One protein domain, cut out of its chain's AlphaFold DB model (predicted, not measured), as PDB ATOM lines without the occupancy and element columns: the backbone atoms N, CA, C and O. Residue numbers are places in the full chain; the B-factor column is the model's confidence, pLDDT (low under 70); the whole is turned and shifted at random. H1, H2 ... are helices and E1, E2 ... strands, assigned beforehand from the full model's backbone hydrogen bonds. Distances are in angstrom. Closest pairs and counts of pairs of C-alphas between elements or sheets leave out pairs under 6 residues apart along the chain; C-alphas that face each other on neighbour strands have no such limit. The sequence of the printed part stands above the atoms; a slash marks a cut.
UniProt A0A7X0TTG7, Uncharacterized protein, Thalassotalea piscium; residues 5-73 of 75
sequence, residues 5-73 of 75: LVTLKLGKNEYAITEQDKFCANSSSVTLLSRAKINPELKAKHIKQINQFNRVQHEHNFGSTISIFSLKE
ATOM      1  N   LEU A   5     -16.100 -18.646 -35.917       92.31
ATOM      2  CA  LEU A   5     -14.727 -18.914 -36.349       92.31
ATOM      3  C   LEU A   5     -14.628 -18.964 -37.875       92.31
ATOM      4  O   LEU A   5     -13.762 -18.334 -38.475       92.31
ATOM      5  N   VAL A   6     -15.524 -19.718 -38.514       93.44
ATOM      6  CA  VAL A   6     -15.552 -19.894 -39.970       93.44
ATOM      7  C   VAL A   6     -16.961 -20.230 -40.437       93.44
ATOM      8  O   VAL A   6     -17.698 -20.936 -39.754       93.44
ATOM      9  N   THR A   7     -17.338 -19.767 -41.625       93.31
ATOM     10  CA  THR A   7     -18.585 -20.189 -42.272       93.31
ATOM     11  C   THR A   7     -18.287 -21.263 -43.313       93.31
ATOM     12  O   THR A   7     -17.549 -21.027 -44.271       93.31
ATOM     13  N   LEU A   8     -18.868 -22.454 -43.147       92.19
ATOM     14  CA  LEU A   8     -18.727 -23.569 -44.084       92.19
ATOM     15  C   LEU A   8     -19.970 -23.703 -44.965       92.19
ATOM     16  O   LEU A   8     -21.083 -23.866 -44.472       92.19
ATOM     17  N   LYS A   9     -19.774 -23.714 -46.285       92.06
ATOM     18  CA  LYS A   9     -20.849 -23.937 -47.262       92.06
ATOM     19  C   LYS A   9     -20.952 -25.408 -47.657       92.06
ATOM     20  O   LYS A   9     -20.275 -25.863 -48.585       92.06
ATOM     21  N   LEU A  10     -21.820 -26.149 -46.971       89.00
ATOM     22  CA  LEU A  10     -22.038 -27.582 -47.182       89.00
ATOM     23  C   LEU A  10     -23.312 -27.795 -48.016       89.00
ATOM     24  O   LEU A  10     -24.438 -27.743 -47.521       89.00
ATOM     25  N   GLY A  11     -23.128 -28.036 -49.316       86.12
ATOM     26  CA  GLY A  11     -24.240 -28.173 -50.258       86.12
ATOM     27  C   GLY A  11     -24.944 -26.834 -50.488       86.12
ATOM     28  O   GLY A  11     -24.302 -25.871 -50.901       86.12
ATOM     29  N   LYS A  12     -26.258 -26.791 -50.239       86.69
ATOM     30  CA  LYS A  12     -27.078 -25.569 -50.339       86.69
ATOM     31  C   LYS A  12     -27.114 -24.754 -49.038       86.69
ATOM     32  O   LYS A  12     -27.641 -23.650 -49.050       86.69
ATOM     33  N   ASN A  13     -26.556 -25.290 -47.953       87.88
ATOM     34  CA  ASN A  13     -26.631 -24.698 -46.623       87.88
ATOM     35  C   ASN A  13     -25.289 -24.075 -46.225       87.88
ATOM     36  O   ASN A  13     -24.221 -24.564 -46.606       87.88
ATOM     37  N   GLU A  14     -25.358 -23.025 -45.415       90.50
ATOM     38  CA  GLU A  14     -24.200 -22.370 -44.812       90.50
ATOM     39  C   GLU A  14     -24.260 -22.551 -43.296       90.50
ATOM     40  O   GLU A  14     -25.306 -22.369 -42.676       90.50
ATOM     41  N   TYR A  15     -23.138 -22.967 -42.714       90.44
ATOM     42  CA  TYR A  15     -23.007 -23.274 -41.295       90.44
ATOM     43  C   TYR A  15     -21.984 -22.324 -40.688       90.44
ATOM     44  O   TYR A  15     -20.808 -22.373 -41.050       90.44
ATOM     45  N   ALA A  16     -22.435 -21.461 -39.780       92.00
ATOM     46  CA  ALA A  16     -21.556 -20.638 -38.961       92.00
ATOM     47  C   ALA A  16     -20.962 -21.513 -37.852       92.00
ATOM     48  O   ALA A  16     -21.664 -21.887 -36.918       92.00
ATOM     49  N   ILE A  17     -19.688 -21.869 -37.994       92.56
ATOM     50  CA  ILE A  17     -18.968 -22.718 -37.046       92.56
ATOM     51  C   ILE A  17     -18.424 -21.856 -35.915       92.56
ATOM     52  O   ILE A  17     -17.777 -20.835 -36.149       92.56
ATOM     53  N   THR A  18     -18.651 -22.306 -34.694       92.88
ATOM     54  CA  THR A  18     -18.200 -21.707 -33.439       92.88
ATOM     55  C   THR A  18     -17.344 -22.707 -32.660       92.88
ATOM     56  O   THR A  18     -17.252 -23.880 -33.017       92.88
ATOM     57  N   GLU A  19     -16.750 -22.276 -31.548       91.62
ATOM     58  CA  GLU A  19     -15.971 -23.162 -30.663       91.62
ATOM     59  C   GLU A  19     -16.802 -24.286 -30.019       91.62
ATOM     60  O   GLU A  19     -16.257 -25.286 -29.551       91.62
ATOM     61  N   GLN A  20     -18.131 -24.129 -29.979       90.56
ATOM     62  CA  GLN A  20     -19.041 -25.137 -29.433       90.56
ATOM     63  C   GLN A  20     -19.402 -26.223 -30.446       90.56
ATOM     64  O   GLN A  20     -19.926 -27.269 -30.053       90.56
ATOM     65  N   ASP A  21     -19.171 -25.972 -31.734       92.19
ATOM     66  CA  ASP A  21     -19.474 -26.934 -32.779       92.19
ATOM     67  C   ASP A  21     -18.438 -28.051 -32.772       92.19
ATOM     68  O   ASP A  21     -17.224 -27.829 -32.717       92.19
ATOM     69  N   LYS A  22     -18.945 -29.282 -32.798       93.88
ATOM     70  CA  LYS A  22     -18.126 -30.486 -32.736       93.88
ATOM     71  C   LYS A  22     -18.069 -31.142 -34.100       93.88
ATOM     72  O   LYS A  22     -19.013 -31.105 -34.884       93.88
ATOM     73  N   PHE A  23     -16.959 -31.798 -34.355       94.62
ATOM     74  CA  PHE A  23     -16.704 -32.585 -35.541       94.62
ATOM     75  C   PHE A  23     -16.440 -34.015 -35.105       94.62
ATOM     76  O   PHE A  23     -15.807 -34.251 -34.079       94.62
ATOM     77  N   CYS A  24     -16.931 -34.957 -35.895       93.94
ATOM     78  CA  CYS A  24     -16.599 -36.365 -35.783       93.94
ATOM     79  C   CYS A  24     -15.693 -36.718 -36.954       93.94
ATOM     80  O   CYS A  24     -16.117 -36.616 -38.103       93.94
ATOM     81  N   ALA A  25     -14.451 -37.087 -36.679       93.38
ATOM     82  CA  ALA A  25     -13.554 -37.668 -37.664       93.38
ATOM     83  C   ALA A  25     -13.458 -39.174 -37.442       93.38
ATOM     84  O   ALA A  25     -13.327 -39.639 -36.312       93.38
ATOM     85  N   ASN A  26     -13.479 -39.923 -38.534       91.00
ATOM     86  CA  ASN A  26     -13.082 -41.322 -38.568       91.00
ATOM     87  C   ASN A  26     -11.985 -41.504 -39.636       91.00
ATOM     88  O   ASN A  26     -11.457 -40.527 -40.172       91.00
ATOM     89  N   SER A  27     -11.617 -42.749 -39.942       84.88
ATOM     90  CA  SER A  27     -10.550 -43.054 -40.905       84.88
ATOM     91  C   SER A  27     -10.830 -42.599 -42.344       84.88
ATOM     92  O   SER A  27      -9.887 -42.495 -43.126       84.88
ATOM     93  N   SER A  28     -12.084 -42.328 -42.713       86.94
ATOM     94  CA  SER A  28     -12.486 -42.023 -44.091       86.94
ATOM     95  C   SER A  28     -13.153 -40.660 -44.270       86.94
ATOM     96  O   SER A  28     -13.107 -40.114 -45.373       86.94
ATOM     97  N   SER A  29     -13.753 -40.079 -43.229       91.69
ATOM     98  CA  SER A  29     -14.467 -38.812 -43.342       91.69
ATOM     99  C   SER A  29     -14.491 -37.979 -42.063       91.69
ATOM    100  O   SER A  29     -14.177 -38.433 -40.962       91.69
ATOM    101  N   VAL A  30     -14.844 -36.702 -42.240       94.12
ATOM    102  CA  VAL A  30     -15.092 -35.751 -41.154       94.12
ATOM    103  C   VAL A  30     -16.515 -35.239 -41.302       94.12
ATOM    104  O   VAL A  30     -16.888 -34.739 -42.359       94.12
ATOM    105  N   THR A  31     -17.314 -35.327 -40.252       94.19
ATOM    106  CA  THR A  31     -18.706 -34.881 -40.231       94.19
ATOM    107  C   THR A  31     -18.870 -33.762 -39.213       94.19
ATOM    108  O   THR A  31     -18.363 -33.857 -38.096       94.19
ATOM    109  N   LEU A  32     -19.591 -32.699 -39.573       93.50
ATOM    110  CA  LEU A  32     -20.015 -31.687 -38.608       93.50
ATOM    111  C   LEU A  32     -21.151 -32.274 -37.764       93.50
ATOM    112  O   LEU A  32     -22.209 -32.610 -38.302       93.50
ATOM    113  N   LEU A  33     -20.940 -32.376 -36.454       90.00
ATOM    114  CA  LEU A  33     -21.981 -32.718 -35.489       90.00
ATOM    115  C   LEU A  33     -22.817 -31.468 -35.237       90.00
ATOM    116  O   LEU A  33     -22.615 -30.724 -34.277       90.00
ATOM    117  N   SER A  34     -23.718 -31.206 -36.176       73.25
ATOM    118  CA  SER A  34     -24.636 -30.083 -36.104       73.25
ATOM    119  C   SER A  34     -25.703 -30.346 -35.043       73.25
ATOM    120  O   SER A  34     -26.105 -31.482 -34.803       73.25
ATOM    121  N   ARG A  35     -26.242 -29.277 -34.452       66.00
ATOM    122  CA  ARG A  35     -27.467 -29.348 -33.633       66.00
ATOM    123  C   ARG A  35     -28.716 -29.670 -34.468       66.00
ATOM    124  O   ARG A  35     -29.794 -29.864 -33.915       66.00
ATOM    125  N   ALA A  36     -28.594 -29.662 -35.795       64.31
ATOM    126  CA  ALA A  36     -29.671 -29.978 -36.719       64.31
ATOM    127  C   ALA A  36     -29.859 -31.494 -36.893       64.31
ATOM    128  O   ALA A  36     -28.993 -32.302 -36.577       64.31
ATOM    129  N   LYS A  37     -30.994 -31.883 -37.483       69.12
ATOM    130  CA  LYS A  37     -31.388 -33.287 -37.709       69.12
ATOM    131  C   LYS A  37     -30.433 -34.078 -38.629       69.12
ATOM    132  O   LYS A  37     -30.571 -35.290 -38.742       69.12
ATOM    133  N   ILE A  38     -29.511 -33.400 -39.318       80.06
ATOM    134  CA  ILE A  38     -28.584 -33.986 -40.291       80.06
ATOM    135  C   ILE A  38     -27.169 -33.518 -39.953       80.06
ATOM    136  O   ILE A  38     -26.934 -32.316 -39.834       80.06
ATOM    137  N   ASN A  39     -26.238 -34.470 -39.870       88.12
ATOM    138  CA  ASN A  39     -24.809 -34.224 -39.698       88.12
ATOM    139  C   ASN A  39     -24.131 -34.236 -41.078       88.12
ATOM    140  O   ASN A  39     -23.959 -35.313 -41.654       88.12
ATOM    141  N   PRO A  40     -23.808 -33.072 -41.670       90.94
ATOM    142  CA  PRO A  40     -23.245 -33.022 -43.011       90.94
ATOM    143  C   PRO A  40     -21.763 -33.420 -43.021       90.94
ATOM    144  O   PRO A  40     -20.971 -32.980 -42.185       90.94
ATOM    145  N   GLU A  41     -21.378 -34.214 -44.017       93.12
ATOM    146  CA  GLU A  41     -19.984 -34.596 -44.241       93.12
ATOM    147  C   GLU A  41     -19.181 -33.464 -44.906       93.12
ATOM    148  O   GLU A  41     -19.618 -32.810 -45.864       93.12
ATOM    149  N   LEU A  42     -17.973 -33.224 -44.401       93.69
ATOM    150  CA  LEU A  42     -17.041 -32.241 -44.923       93.69
ATOM    151  C   LEU A  42     -16.287 -32.807 -46.126       93.69
ATOM    152  O   LEU A  42     -15.463 -33.706 -46.024       93.69
ATOM    153  N   LYS A  43     -16.477 -32.161 -47.276       93.81
ATOM    154  CA  LYS A  43     -15.579 -32.302 -48.433       93.81
ATOM    155  C   LYS A  43     -14.173 -31.754 -48.147       93.81
ATOM    156  O   LYS A  43     -14.011 -30.844 -47.335       93.81
ATOM    157  N   ALA A  44     -13.188 -32.195 -48.935       92.31
ATOM    158  CA  ALA A  44     -11.779 -31.793 -48.831       92.31
ATOM    159  C   ALA A  44     -11.544 -30.273 -48.718       92.31
ATOM    160  O   ALA A  44     -10.683 -29.837 -47.958       92.31
ATOM    161  N   LYS A  45     -12.331 -29.448 -49.428       93.12
ATOM    162  CA  LYS A  45     -12.231 -27.981 -49.332       93.12
ATOM    163  C   LYS A  45     -12.537 -27.452 -47.924       93.12
ATOM    164  O   LYS A  45     -11.840 -26.564 -47.456       93.12
ATOM    165  N   HIS A  46     -13.519 -28.033 -47.238       94.19
ATOM    166  CA  HIS A  46     -13.879 -27.644 -45.874       94.19
ATOM    167  C   HIS A  46     -12.839 -28.146 -44.880       94.19
ATOM    168  O   HIS A  46     -12.492 -27.420 -43.962       94.19
ATOM    169  N   ILE A  47     -12.295 -29.350 -45.104       93.12
ATOM    170  CA  ILE A  47     -11.203 -29.896 -44.288       93.12
ATOM    171  C   ILE A  47     -10.000 -28.946 -44.316       93.12
ATOM    172  O   ILE A  47      -9.468 -28.602 -43.267       93.12
ATOM    173  N   LYS A  48      -9.617 -28.447 -45.499       92.81
ATOM    174  CA  LYS A  48      -8.548 -27.442 -45.625       92.81
ATOM    175  C   LYS A  48      -8.844 -26.162 -44.840       92.81
ATOM    176  O   LYS A  48      -7.930 -25.634 -44.224       92.81
ATOM    177  N   GLN A  49     -10.092 -25.689 -44.846       92.94
ATOM    178  CA  GLN A  49     -10.496 -24.505 -44.078       92.94
ATOM    179  C   GLN A  49     -10.397 -24.753 -42.569       92.94
ATOM    180  O   GLN A  49      -9.774 -23.972 -41.865       92.94
ATOM    181  N   ILE A  50     -10.955 -25.858 -42.065       93.19
ATOM    182  CA  ILE A  50     -10.940 -26.137 -40.621       93.19
ATOM    183  C   ILE A  50      -9.547 -26.509 -40.095       93.19
ATOM    184  O   ILE A  50      -9.284 -26.343 -38.912       93.19
ATOM    185  N   ASN A  51      -8.639 -26.973 -40.957       92.25
ATOM    186  CA  ASN A  51      -7.245 -27.256 -40.596       92.25
ATOM    187  C   ASN A  51      -6.408 -25.998 -40.329       92.25
ATOM    188  O   ASN A  51      -5.279 -26.128 -39.871       92.25
ATOM    189  N   GLN A  52      -6.930 -24.804 -40.619       92.62
ATOM    190  CA  GLN A  52      -6.291 -23.535 -40.254       92.62
ATOM    191  C   GLN A  52      -6.465 -23.202 -38.764       92.62
ATOM    192  O   GLN A  52      -5.833 -22.273 -38.270       92.62
ATOM    193  N   PHE A  53      -7.322 -23.950 -38.066       94.38
ATOM    194  CA  PHE A  53      -7.668 -23.764 -36.663       94.38
ATOM    195  C   PHE A  53      -7.047 -24.864 -35.801       94.38
ATOM    196  O   PHE A  53      -6.876 -26.006 -36.243       94.38
ATOM    197  N   ASN A  54      -6.797 -24.541 -34.536       94.50
ATOM    198  CA  ASN A  54      -6.407 -25.527 -33.542       94.50
ATOM    199  C   ASN A  54      -7.573 -26.479 -33.254       94.50
ATOM    200  O   ASN A  54      -8.722 -26.059 -33.098       94.50
ATOM    201  N   ARG A  55      -7.275 -27.779 -33.158       93.56
ATOM    202  CA  ARG A  55      -8.266 -28.806 -32.815       93.56
ATOM    203  C   ARG A  55      -8.213 -29.107 -31.326       93.56
ATOM    204  O   ARG A  55      -7.186 -29.548 -30.817       93.56
ATOM    205  N   VAL A  56      -9.340 -28.937 -30.650       93.88
ATOM    206  CA  VAL A  56      -9.522 -29.337 -29.252       93.88
ATOM    207  C   VAL A  56     -10.188 -30.706 -29.250       93.88
ATOM    208  O   VAL A  56     -11.368 -30.807 -29.585       93.88
ATOM    209  N   GLN A  57      -9.441 -31.766 -28.937       93.38
ATOM    210  CA  GLN A  57     -10.015 -33.110 -28.826       93.38
ATOM    211  C   GLN A  57     -10.874 -33.241 -27.564       93.38
ATOM    212  O   GLN A  57     -10.534 -32.706 -26.512       93.38
ATOM    213  N   HIS A  58     -11.985 -33.965 -27.684       91.69
ATOM    214  CA  HIS A  58     -12.908 -34.269 -26.593       91.69
ATOM    215  C   HIS A  58     -12.927 -35.775 -26.360       91.69
ATOM    216  O   HIS A  58     -13.040 -36.550 -27.313       91.69
ATOM    217  N   GLU A  59     -12.874 -36.182 -25.094       89.19
ATOM    218  CA  GLU A  59     -13.039 -37.584 -24.717       89.19
ATOM    219  C   GLU A  59     -14.419 -38.107 -25.133       89.19
ATOM    220  O   GLU A  59     -15.432 -37.401 -25.075       89.19
ATOM    221  N   HIS A  60     -14.465 -39.368 -25.562       87.44
ATOM    222  CA  HIS A  60     -15.706 -40.048 -25.901       87.44
ATOM    223  C   HIS A  60     -15.589 -41.561 -25.744       87.44
ATOM    224  O   HIS A  60     -14.512 -42.133 -25.868       87.44
ATOM    225  N   ASN A  61     -16.738 -42.220 -25.594       84.81
ATOM    226  CA  ASN A  61     -16.821 -43.678 -25.444       84.81
ATOM    227  C   ASN A  61     -16.968 -44.435 -26.774       84.81
ATOM    228  O   ASN A  61     -17.156 -45.650 -26.778       84.81
ATOM    229  N   PHE A  62     -16.938 -43.741 -27.915       75.69
ATOM    230  CA  PHE A  62     -16.897 -44.407 -29.219       75.69
ATOM    231  C   PHE A  62     -15.543 -45.098 -29.438       75.69
ATOM    232  O   PHE A  62     -14.548 -44.704 -28.837       75.69
ATOM    233  N   GLY A  63     -15.516 -46.128 -30.294       76.88
ATOM    234  CA  GLY A  63     -14.308 -46.913 -30.564       76.88
ATOM    235  C   GLY A  63     -13.103 -46.057 -30.977       76.88
ATOM    236  O   GLY A  63     -13.261 -44.945 -31.478       76.88
ATOM    237  N   SER A  64     -11.898 -46.603 -30.802       78.50
ATOM    238  CA  SER A  64     -10.608 -45.907 -30.975       78.50
ATOM    239  C   SER A  64     -10.356 -45.308 -32.366       78.50
ATOM    240  O   SER A  64      -9.412 -44.549 -32.551       78.50
ATOM    241  N   THR A  65     -11.181 -45.651 -33.353       85.06
ATOM    242  CA  THR A  65     -11.112 -45.143 -34.727       85.06
ATOM    243  C   THR A  65     -11.877 -43.838 -34.937       85.06
ATOM    244  O   THR A  65     -11.788 -43.252 -36.017       85.06
ATOM    245  N   ILE A  66     -12.638 -43.393 -33.938       90.56
ATOM    246  CA  ILE A  66     -13.397 -42.145 -33.956       90.56
ATOM    247  C   ILE A  66     -12.634 -41.103 -33.140       90.56
ATOM    248  O   ILE A  66     -12.004 -41.425 -32.138       90.56
ATOM    249  N   SER A  67     -12.680 -39.854 -33.591       92.44
ATOM    250  CA  SER A  67     -12.166 -38.694 -32.877       92.44
ATOM    251  C   SER A  67     -13.219 -37.595 -32.894       92.44
ATOM    252  O   SER A  67     -13.675 -37.177 -33.962       92.44
ATOM    253  N   ILE A  68     -13.602 -37.112 -31.712       94.00
ATOM    254  CA  ILE A  68     -14.470 -35.942 -31.569       94.00
ATOM    255  C   ILE A  68     -13.612 -34.728 -31.225       94.00
ATOM    256  O   ILE A  68     -12.844 -34.757 -30.267       94.00
ATOM    257  N   PHE A  69     -13.743 -33.643 -31.986       94.81
ATOM    258  CA  PHE A  69     -12.992 -32.410 -31.741       94.81
ATOM    259  C   PHE A  69     -13.837 -31.158 -31.999       94.81
ATOM    260  O   PHE A  69     -14.786 -31.200 -32.776       94.81
ATOM    261  N   SER A  70     -13.494 -30.038 -31.367       95.06
ATOM    262  CA  SER A  70     -13.973 -28.702 -31.746       95.06
ATOM    263  C   SER A  70     -12.818 -27.847 -32.263       95.06
ATOM    264  O   SER A  70     -11.653 -28.251 -32.193       95.06
ATOM    265  N   LEU A  71     -13.139 -26.690 -32.839       94.50
ATOM    266  CA  LEU A  71     -12.143 -25.748 -33.349       94.50
ATOM    267  C   LEU A  71     -11.922 -24.610 -32.353       94.50
ATOM    268  O   LEU A  71     -12.854 -24.196 -31.668       94.50
ATOM    269  N   LYS A  72     -10.697 -24.092 -32.320       93.62
ATOM    270  CA  LYS A  72     -10.293 -22.888 -31.588       93.62
ATOM    271  C   LYS A  72      -9.407 -22.031 -32.493       93.62
ATOM    272  O   LYS A  72      -8.744 -22.571 -33.380       93.62
ATOM    273  N   GLU A  73      -9.394 -20.714 -32.288       87.12
ATOM    274  CA  GLU A  73      -8.454 -19.824 -32.985       87.12
ATOM    275  C   GLU A  73      -7.006 -20.338 -32.838       87.12
ATOM    276  O   GLU A  73      -6.607 -20.853 -31.786       87.12
TER     277      GLU A  73
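This is residues 5 to 73 of the 75 residues of an uncharacterized protein of Thalassotalea piscium (UniProt A0A7X0TTG7). A strongly twisted sheet of four strands, E4, E3, E6 and E5, is joined near one end of E6 by a separate two-stranded hairpin, E1 and E2, with the short helix H1 close to E1 and only grazing the large sheet. The turn of the hairpin E1 and E2 and the turn of the hairpin E5 and E6 lie at opposite ends of the longest axis. The printed part has 69 residues, with one named helix and six named strands in the order E1 E2 E3 E4 H1 E5 E6. The class is mostly strand, and both sheets are antiparallel. The whole is compact and rounded, with a radius of gyration of the C-alphas of 11.4 A and spans of 32 by 25 by 22 A.

The largest sheet runs E4, residues 30 to 33, then E3, residues 22 to 25, then E6, residues 67 to 72, then E5, residues 54 to 58. E4 and E5 are its edge strands. The inner strands E3 and E6 are antiparallel at 136 degrees, with N 23 and O 69 within hydrogen-bond range at 2.8 A. E3 and E4 form a hairpin at 152 degrees, with N 31 and O 24 at 2.8 A. E5 and E6 form a hairpin at 138 degrees, with N 56 and O 70 at 2.9 A. From edge to edge the strands' lines turn by 113 degrees. The second sheet is the hairpin of E1, residues 5 to 10, and E2, residues 13 to 18, antiparallel at 157 degrees, with N 8 and O 15 at 2.9 A. The closest C-alphas of E2 and E6 are those of Thr 18 and Leu 71, 7.3 A apart. E2 and E3 are apart. H1, residues 44 to 50, only grazes the larger sheet. The closest C-alphas of H1 and E1 are those of His 46 and Leu 8, 6.6 A apart. In H1 every O i to N i+4 pair is within hydrogen-bond range.

E1 begins at C-alpha 5 (-14.727, -18.914, -36.349) and is 15.7 A long; E2 measures 15.9 A. E3 is 9.8 A long and E4 9.4 A. H1 begins at C-alpha 44 (-11.779, -31.793, -48.831) and is 10.0 A long. E5 measures 12.9 A. E6, 16.0 A long, ends at C-alpha 72 (-10.293, -22.888, -31.588).

The two C-alphas farthest apart are those of Lys 12 and Ser 64, at 32.6 A. The first and last printed C-alphas, of Leu 5 and Glu 73, are 7.2 A apart. The printed part has no cut. The links E4 to H1 and E5 to E6 are short, and the other four are tight. The mean pLDDT of the printed part is 89.5, and residues 35 to 37 are under 70.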